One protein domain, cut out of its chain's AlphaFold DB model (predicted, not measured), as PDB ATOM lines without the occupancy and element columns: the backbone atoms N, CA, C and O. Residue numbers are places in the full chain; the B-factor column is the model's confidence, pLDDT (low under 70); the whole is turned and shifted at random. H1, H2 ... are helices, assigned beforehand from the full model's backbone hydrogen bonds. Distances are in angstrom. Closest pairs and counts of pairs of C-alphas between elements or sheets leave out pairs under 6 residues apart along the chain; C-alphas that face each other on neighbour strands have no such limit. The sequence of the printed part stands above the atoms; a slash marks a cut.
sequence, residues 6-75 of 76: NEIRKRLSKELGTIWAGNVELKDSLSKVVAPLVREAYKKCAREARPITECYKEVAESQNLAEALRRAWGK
ATOM      1  N   ASN A   6     144.422 216.860  82.441       73.56
ATOM      2  CA  ASN A   6     144.883 216.651  83.809       73.56
ATOM      3  C   ASN A   6     144.784 215.193  84.278       73.56
ATOM      4  O   ASN A   6     145.679 214.729  84.985       73.56
ATOM      5  N   GLU A   7     143.732 214.468  83.901       77.94
ATOM      6  CA  GLU A   7     143.584 213.051  84.244       77.94
ATOM      7  C   GLU A   7     144.555 212.183  83.451       77.94
ATOM      8  O   GLU A   7     145.258 211.361  84.046       77.94
ATOM      9  N   ILE A   8     144.712 212.469  82.154       77.62
ATOM     10  CA  ILE A   8     145.723 211.829  81.303       77.62
ATOM     11  C   ILE A   8     147.117 212.042  81.902       77.62
ATOM     12  O   ILE A   8     147.860 211.082  82.095       77.62
ATOM     13  N   ARG A   9     147.460 213.280  82.289       71.19
ATOM     14  CA  ARG A   9     148.754 213.600  82.911       71.19
ATOM     15  C   ARG A   9     148.978 212.847  84.221       71.19
ATOM     16  O   ARG A   9     150.074 212.330  84.437       71.19
ATOM     17  N   LYS A  10     147.977 212.788  85.106       77.19
ATOM     18  CA  LYS A  10     148.085 212.059  86.383       77.19
ATOM     19  C   LYS A  10     148.323 210.570  86.153       77.19
ATOM     20  O   LYS A  10     149.170 209.981  86.824       77.19
ATOM     21  N   ARG A  11     147.605 209.980  85.200       75.19
ATOM     22  CA  ARG A  11     147.714 208.562  84.867       75.19
ATOM     23  C   ARG A  11     149.075 208.227  84.259       75.19
ATOM     24  O   ARG A  11     149.763 207.361  84.791       75.19
ATOM     25  N   LEU A  12     149.521 209.007  83.272       74.44
ATOM     26  CA  LEU A  12     150.865 208.898  82.693       74.44
ATOM     27  C   LEU A  12     151.952 209.044  83.758       74.44
ATOM     28  O   LEU A  12     152.896 208.267  83.788       74.44
ATOM     29  N   SER A  13     151.815 210.008  84.672       73.25
ATOM     30  CA  SER A  13     152.808 210.205  85.731       73.25
ATOM     31  C   SER A  13     152.868 209.025  86.705       73.25
ATOM     32  O   SER A  13     153.944 208.731  87.222       73.25
ATOM     33  N   LYS A  14     151.741 208.350  86.963       78.75
ATOM     34  CA  LYS A  14     151.678 207.165  87.830       78.75
ATOM     35  C   LYS A  14     152.280 205.942  87.140       78.75
ATOM     36  O   LYS A  14     153.091 205.252  87.744       78.75
ATOM     37  N   GLU A  15     151.936 205.717  85.874       74.06
ATOM     38  CA  GLU A  15     152.476 204.621  85.059       74.06
ATOM     39  C   GLU A  15     153.985 204.779  84.837       74.06
ATOM     40  O   GLU A  15     154.745 203.849  85.102       74.06
ATOM     41  N   LEU A  16     154.442 205.982  84.472       69.31
ATOM     42  CA  LEU A  16     155.868 206.300  84.402       69.31
ATOM     43  C   LEU A  16     156.540 206.129  85.764       69.31
ATOM     44  O   LEU A  16     157.641 205.596  85.826       69.31
ATOM     45  N   GLY A  17     155.894 206.535  86.860       67.25
ATOM     46  CA  GLY A  17     156.400 206.319  88.216       67.25
ATOM     47  C   GLY A  17     156.693 204.844  88.509       67.25
ATOM     48  O   GLY A  17     157.767 204.532  89.014       67.25
ATOM     49  N   THR A  18     155.789 203.941  88.123       70.62
ATOM     50  CA  THR A  18     155.968 202.489  88.269       70.62
ATOM     51  C   THR A  18     157.062 201.940  87.346       70.62
ATOM     52  O   THR A  18     157.879 201.135  87.782       70.62
ATOM     53  N   ILE A  19     157.131 202.407  86.094       68.12
ATOM     54  CA  ILE A  19     158.183 202.021  85.132       68.12
ATOM     55  C   ILE A  19     159.567 202.459  85.630       68.12
ATOM     56  O   ILE A  19     160.539 201.710  85.522       68.12
ATOM     57  N   TRP A  20     159.657 203.655  86.216       64.81
ATOM     58  CA  TRP A  20     160.888 204.173  86.808       64.81
ATOM     59  C   TRP A  20     161.241 203.505  88.136       64.81
ATOM     60  O   TRP A  20     162.426 203.426  88.446       64.81
ATOM     61  N   ALA A  21     160.268 203.004  88.902       66.69
ATOM     62  CA  ALA A  21     160.529 202.294  90.156       66.69
ATOM     63  C   ALA A  21     161.368 201.019  89.943       66.69
ATOM     64  O   ALA A  21     162.176 200.682  90.801       66.69
ATOM     65  N   GLY A  22     161.232 200.359  88.787       65.81
ATOM     66  CA  GLY A  22     162.085 199.234  88.380       65.81
ATOM     67  C   GLY A  22     163.355 199.623  87.611       65.81
ATOM     68  O   GLY A  22     164.212 198.777  87.408       65.81
ATOM     69  N   ASN A  23     163.491 200.887  87.191       68.38
ATOM     70  CA  ASN A  23     164.550 201.368  86.289       68.38
ATOM     71  C   ASN A  23     165.234 202.637  86.824       68.38
ATOM     72  O   ASN A  23     165.537 203.574  86.079       68.38
ATOM     73  N   VAL A  24     165.456 202.693  88.139       72.56
ATOM     74  CA  VAL A  24     166.070 203.852  88.806       72.56
ATOM     75  C   VAL A  24     167.469 204.135  88.249       72.56
ATOM     76  O   VAL A  24     167.813 205.296  88.044       72.56
ATOM     77  N   GLU A  25     168.240 203.100  87.913       72.81
ATOM     78  CA  GLU A  25     169.560 203.249  87.283       72.81
ATOM     79  C   GLU A  25     169.475 203.860  85.882       72.81
ATOM     80  O   GLU A  25     170.269 204.735  85.535       72.81
ATOM     81  N   LEU A  26     168.472 203.473  85.094       73.25
ATOM     82  CA  LEU A  26     168.218 204.037  83.767       73.25
ATOM     83  C   LEU A  26     167.849 205.523  83.877       73.25
ATOM     84  O   LEU A  26     168.354 206.363  83.130       73.25
ATOM     85  N   LYS A  27     167.020 205.872  84.869       72.81
ATOM     86  CA  LYS A  27     166.650 207.259  85.182       72.81
ATOM     87  C   LYS A  27     167.863 208.088  85.577       72.81
ATOM     88  O   LYS A  27     167.993 209.230  85.130       72.81
ATOM     89  N   ASP A  28     168.719 207.539  86.429       79.25
ATOM     90  CA  ASP A  28     169.914 208.221  86.917       79.25
ATOM     91  C   ASP A  28     170.934 208.409  85.786       79.25
ATOM     92  O   ASP A  28     171.488 209.494  85.614       79.25
ATOM     93  N   SER A  29     171.084 207.402  84.924       77.50
ATOM     94  CA  SER A  29     171.921 207.448  83.719       77.50
ATOM     95  C   SER A  29     171.449 208.524  82.739       77.50
ATOM     96  O   SER A  29     172.239 209.360  82.297       77.50
ATOM     97  N   LEU A  30     170.145 208.577  82.457       78.50
ATOM     98  CA  LEU A  30     169.557 209.615  81.607       78.50
ATOM     99  C   LEU A  30     169.681 211.002  82.248       78.50
ATOM    100  O   LEU A  30     170.019 211.969  81.569       78.50
ATOM    101  N   SER A  31     169.482 211.104  83.564       81.12
ATOM    102  CA  SER A  31     169.628 212.365  84.299       81.12
ATOM    103  C   SER A  31     171.070 212.875  84.270       81.12
ATOM    104  O   SER A  31     171.279 214.072  84.088       81.12
ATOM    105  N   LYS A  32     172.069 211.989  84.368       83.94
ATOM    106  CA  LYS A  32     173.497 212.326  84.239       83.94
ATOM    107  C   LYS A  32     173.866 212.841  82.850       83.94
ATOM    108  O   LYS A  32     174.744 213.690  82.750       83.94
ATOM    109  N   VAL A  33     173.196 212.368  81.798       82.56
ATOM    110  CA  VAL A  33     173.402 212.853  80.423       82.56
ATOM    111  C   VAL A  33     172.695 214.192  80.199       82.56
ATOM    112  O   VAL A  33     173.277 215.111  79.635       82.56
ATOM    113  N   VAL A  34     171.454 214.331  80.669       81.38
ATOM    114  CA  VAL A  34     170.627 215.523  80.429       81.38
ATOM    115  C   VAL A  34     171.051 216.708  81.292       81.38
ATOM    116  O   VAL A  34     171.149 217.825  80.789       81.38
ATOM    117  N   ALA A  35     171.314 216.495  82.584       82.19
ATOM    118  CA  ALA A  35     171.623 217.568  83.525       82.19
ATOM    119  C   ALA A  35     172.758 218.506  83.062       82.19
ATOM    120  O   ALA A  35     172.536 219.716  83.089       82.19
ATOM    121  N   PRO A  36     173.938 218.034  82.614       85.56
ATOM    122  CA  PRO A  36     174.993 218.937  82.158       85.56
ATOM    123  C   PRO A  36     174.614 219.709  80.888       85.56
ATOM    124  O   PRO A  36     175.055 220.844  80.732       85.56
ATOM    125  N   LEU A  37     173.772 219.142  80.017       81.25
ATOM    126  CA  LEU A  37     173.367 219.774  78.758       81.25
ATOM    127  C   LEU A  37     172.418 220.957  78.981       81.25
ATOM    128  O   LEU A  37     172.520 221.967  78.295       81.25
ATOM    129  N   VAL A  38     171.503 220.858  79.953       83.69
ATOM    130  CA  VAL A  38     170.425 221.856  80.101       83.69
ATOM    131  C   VAL A  38     170.482 222.699  81.361       83.69
ATOM    132  O   VAL A  38     169.845 223.747  81.398       83.69
ATOM    133  N   ARG A  39     171.205 222.291  82.411       85.44
ATOM    134  CA  ARG A  39     171.069 222.902  83.748       85.44
ATOM    135  C   ARG A  39     171.354 224.400  83.762       85.44
ATOM    136  O   ARG A  39     170.575 225.152  84.339       85.44
ATOM    137  N   GLU A  40     172.440 224.841  83.136       84.38
ATOM    138  CA  GLU A  40     172.790 226.267  83.108       84.38
ATOM    139  C   GLU A  40     171.881 227.070  82.173       84.38
ATOM    140  O   GLU A  40     171.487 228.189  82.497       84.38
ATOM    141  N   ALA A  41     171.472 226.482  81.051       84.25
ATOM    142  CA  ALA A  41     170.568 227.123  80.107       84.25
ATOM    143  C   ALA A  41     169.144 227.266  80.679       84.25
ATOM    144  O   ALA A  41     168.545 228.333  80.592       84.25
ATOM    145  N   TYR A  42     168.635 226.256  81.386       86.00
ATOM    146  CA  TYR A  42     167.347 226.327  82.080       86.00
ATOM    147  C   TYR A  42     167.376 227.294  83.267       86.00
ATOM    148  O   TYR A  42     166.400 228.006  83.488       86.00
ATOM    149  N   LYS A  43     168.497 227.396  84.000       87.12
ATOM    150  CA  LYS A  43     168.671 228.444  85.024       87.12
ATOM    151  C   LYS A  43     168.591 229.850  84.429       87.12
ATOM    152  O   LYS A  43     168.059 230.740  85.088       87.12
ATOM    153  N   LYS A  44     169.116 230.060  83.217       85.25
ATOM    154  CA  LYS A  44     168.983 231.335  82.492       85.25
ATOM    155  C   LYS A  44     167.536 231.577  82.069       85.25
ATOM    156  O   LYS A  44     166.986 232.603  82.443       85.25
ATOM    157  N   CYS A  45     166.884 230.591  81.449       87.50
ATOM    158  CA  CYS A  45     165.462 230.659  81.100       87.50
ATOM    159  C   CYS A  45     164.562 231.000  82.299       87.50
ATOM    160  O   CYS A  45     163.620 231.769  82.162       87.50
ATOM    161  N   ALA A  46     164.861 230.462  83.485       85.69
ATOM    162  CA  ALA A  46     164.108 230.742  84.709       85.69
ATOM    163  C   ALA A  46     164.294 232.175  85.246       85.69
ATOM    164  O   ALA A  46     163.531 232.608  86.106       85.69
ATOM    165  N   ARG A  47     165.320 232.899  84.782       87.00
ATOM    166  CA  ARG A  47     165.609 234.294  85.155       87.00
ATOM    167  C   ARG A  47     165.162 235.298  84.093       87.00
ATOM    168  O   ARG A  47     165.145 236.492  84.372       87.00
ATOM    169  N   GLU A  48     164.836 234.837  82.892       84.94
ATOM    170  CA  GLU A  48     164.377 235.689  81.800       84.94
ATOM    171  C   GLU A  48     162.875 235.969  81.916       84.94
ATOM    172  O   GLU A  48     162.082 235.099  82.267       84.94
ATOM    173  N   ALA A  49     162.460 237.187  81.560       78.50
ATOM    174  CA  ALA A  49     161.055 237.598  81.540       78.50
ATOM    175  C   ALA A  49     160.313 237.117  80.273       78.50
ATOM    176  O   ALA A  49     159.504 237.847  79.704       78.50
ATOM    177  N   ARG A  50     160.612 235.899  79.800       84.56
ATOM    178  CA  ARG A  50     160.002 235.281  78.611       84.56
ATOM    179  C   ARG A  50     159.239 234.005  78.983       84.56
ATOM    180  O   ARG A  50     159.469 233.453  80.061       84.56
ATOM    181  N   PRO A  51     158.364 233.480  78.106       89.38
ATOM    182  CA  PRO A  51     157.686 232.212  78.354       89.38
ATOM    183  C   PRO A  51     158.689 231.071  78.576       89.38
ATOM    184  O   PRO A  51     159.438 230.683  77.678       89.38
ATOM    185  N   ILE A  52     158.687 230.510  79.788       83.81
ATOM    186  CA  ILE A  52     159.662 229.491  80.207       83.81
ATOM    187  C   ILE A  52     159.607 228.233  79.329       83.81
ATOM    188  O   ILE A  52     160.629 227.606  79.065       83.81
ATOM    189  N   THR A  53     158.419 227.892  78.825       86.31
ATOM    190  CA  THR A  53     158.187 226.742  77.945       86.31
ATOM    191  C   THR A  53     158.858 226.899  76.586       86.31
ATOM    192  O   THR A  53     159.397 225.927  76.066       86.31
ATOM    193  N   GLU A  54     158.861 228.107  76.022       89.19
ATOM    194  CA  GLU A  54     159.527 228.385  74.745       89.19
ATOM    195  C   GLU A  54     161.043 228.344  74.909       89.19
ATOM    196  O   GLU A  54     161.727 227.663  74.150       89.19
ATOM    197  N   CYS A  55     161.558 228.972  75.969       88.00
ATOM    198  CA  CYS A  55     162.988 228.953  76.266       88.00
ATOM    199  C   CYS A  55     163.499 227.522  76.505       88.00
ATOM    200  O   CYS A  55     164.540 227.126  75.987       88.00
ATOM    201  N   TYR A  56     162.741 226.691  77.228       86.94
ATOM    202  CA  TYR A  56     163.111 225.288  77.435       86.94
ATOM    203  C   TYR A  56     163.114 224.475  76.141       86.94
ATOM    204  O   TYR A  56     163.955 223.585  75.997       86.94
ATOM    205  N   LYS A  57     162.198 224.775  75.213       87.12
ATOM    206  CA  LYS A  57     162.133 224.122  73.905       87.12
ATOM    207  C   LYS A  57     163.350 224.479  73.048       87.12
ATOM    208  O   LYS A  57     164.015 223.575  72.558       87.12
ATOM    209  N   GLU A  58     163.705 225.759  72.961       89.12
ATOM    210  CA  GLU A  58     164.903 226.222  72.241       89.12
ATOM    211  C   GLU A  58     166.194 225.640  72.824       89.12
ATOM    212  O   GLU A  58     167.091 225.203  72.102       89.12
ATOM    213  N   VAL A  59     166.293 225.578  74.152       87.19
ATOM    214  CA  VAL A  59     167.431 224.943  74.820       87.19
ATOM    215  C   VAL A  59     167.470 223.442  74.522       87.19
ATOM    216  O   VAL A  59     168.542 222.895  74.282       87.19
ATOM    217  N   ALA A  60     166.323 222.762  74.486       85.19
ATOM    218  CA  ALA A  60     166.275 221.341  74.155       85.19
ATOM    219  C   ALA A  60     166.693 221.047  72.710       85.19
ATOM    220  O   ALA A  60     167.408 220.070  72.469       85.19
ATOM    221  N   GLU A  61     166.277 221.894  71.772       86.19
ATOM    222  CA  GLU A  61     166.653 221.805  70.362       86.19
ATOM    223  C   GLU A  61     168.139 222.134  70.160       86.19
ATOM    224  O   GLU A  61     168.864 221.333  69.572       86.19
ATOM    225  N   SER A  62     168.633 223.240  70.726       86.50
ATOM    226  CA  SER A  62     170.044 223.649  70.596       86.50
ATOM    227  C   SER A  62     171.030 222.652  71.211       86.50
ATOM    228  O   SER A  62     172.136 222.482  70.701       86.50
ATOM    229  N   GLN A  63     170.633 221.960  72.281       84.56
ATOM    230  CA  GLN A  63     171.457 220.942  72.940       84.56
ATOM    231  C   GLN A  63     171.269 219.534  72.355       84.56
ATOM    232  O   GLN A  63     171.823 218.576  72.895       84.56
ATOM    233  N   ASN A  64     170.488 219.378  71.276       85.88
ATOM    234  CA  ASN A  64     170.175 218.085  70.656       85.88
ATOM    235  C   ASN A  64     169.731 217.020  71.679       85.88
ATOM    236  O   ASN A  64     170.093 215.843  71.583       85.88
ATOM    237  N   LEU A  65     168.921 217.422  72.670       82.50
ATOM    238  CA  LEU A  65     168.517 216.553  73.785       82.50
ATOM    239  C   LEU A  65     167.879 215.249  73.314       82.50
ATOM    240  O   LEU A  65     168.110 214.200  73.908       82.50
ATOM    241  N   ALA A  66     167.088 215.306  72.241       81.62
ATOM    242  CA  ALA A  66     166.443 214.132  71.667       81.62
ATOM    243  C   ALA A  66     167.468 213.090  71.192       81.62
ATOM    244  O   ALA A  66     167.280 211.895  71.407       81.62
ATOM    245  N   GLU A  67     168.564 213.526  70.572       83.44
ATOM    246  CA  GLU A  67     169.620 212.626  70.120       83.44
ATOM    247  C   GLU A  67     170.450 212.102  71.296       83.44
ATOM    248  O   GLU A  67     170.718 210.902  71.370       83.44
ATOM    249  N   ALA A  68     170.785 212.968  72.258       82.06
ATOM    250  CA  ALA A  68     171.491 212.576  73.476       82.06
ATOM    251  C   ALA A  68     170.712 211.514  74.273       82.06
ATOM    252  O   ALA A  68     171.280 210.499  74.681       82.06
ATOM    253  N   LEU A  69     169.397 211.702  74.421       81.31
ATOM    254  CA  LEU A  69     168.499 210.747  75.064       81.31
ATOM    255  C   LEU A  69     168.383 209.443  74.272       81.31
ATOM    256  O   LEU A  69     168.482 208.382  74.874       81.31
ATOM    257  N   ARG A  70     168.234 209.487  72.940       82.12
ATOM    258  CA  ARG A  70     168.196 208.268  72.105       82.12
ATOM    259  C   ARG A  70     169.485 207.456  72.214       82.12
ATOM    260  O   ARG A  70     169.421 206.237  72.329       82.12
ATOM    261  N   ARG A  71     170.648 208.115  72.210       80.06
ATOM    262  CA  ARG A  71     171.952 207.453  72.387       80.06
ATOM    263  C   ARG A  71     172.099 206.840  73.777       80.06
ATOM    264  O   ARG A  71     172.649 205.753  73.894       80.06
ATOM    265  N   ALA A  72     171.625 207.530  74.811       75.19
ATOM    266  CA  ALA A  72     171.638 207.013  76.174       75.19
ATOM    267  C   ALA A  72     170.677 205.825  76.338       75.19
ATOM    268  O   ALA A  72     171.045 204.840  76.961       75.19
ATOM    269  N   TRP A  73     169.494 205.883  75.723       70.12
ATOM    270  CA  TRP A  73     168.495 204.813  75.770       70.12
ATOM    271  C   TRP A  73     168.923 203.576  74.972       70.12
ATOM    272  O   TRP A  73     168.713 202.463  75.421       70.12
ATOM    273  N   GLY A  74     169.565 203.748  73.813       63.75
ATOM    274  CA  GLY A  74     170.099 202.627  73.027       63.75
ATOM    275  C   GLY A  74     171.359 201.976  73.614       63.75
ATOM    276  O   GLY A  74     171.803 200.955  73.100       63.75
ATOM    277  N   LYS A  75     171.956 202.577  74.651       52.25
ATOM    278  CA  LYS A  75     173.078 202.014  75.422       52.25
ATOM    279  C   LYS A  75     172.646 201.406  76.763       52.25
ATOM    280  O   LYS A  75     173.520 200.939  77.490       52.25
TER     281      LYS A  75
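What this domain is: This is residues 6 to 75 of the 76 residues of an uncharacterized protein of Candidatus Aenigmarchaeota archaeon (UniProt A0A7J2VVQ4). Residues 6 to 18 of H1 stick out as a free arm; H3 and H4 fold back over the kinked H2. Helices H1 to H4 hold 58 of the 70 printed residues, no named strand: all helix. The whole is loose, radius of gyration of the C-alphas 14.1 A, spanning 38 by 33 by 16 A.

How they stand to each other: H1, residues 6 to 21, is close but not clearly touching H2, residues 24 to 45. H2 touches H3, residues 52 to 62, with residues 38 to 45 alone; closest C-alphas Cys 45 and Cys 55, 5.7 A. H2 touches H4, residues 65 to 73, with residues 29 to 37 alone, at a shallow tilt of 14 degrees; closest C-alphas Leu 30 and Ala 72, 6.4 A. Every O i to N i+4 pair is within hydrogen-bond range but in H2, 14 of 18.

Where its parts are: H1 begins at C-alpha 6 (144.883, 216.651, 83.809); H4 ends at C-alpha 73 (168.495, 204.813, 75.770).

The domain as a whole: The printed part has no cut; 9 residues, among them 19 to 23, have pLDDT under 70.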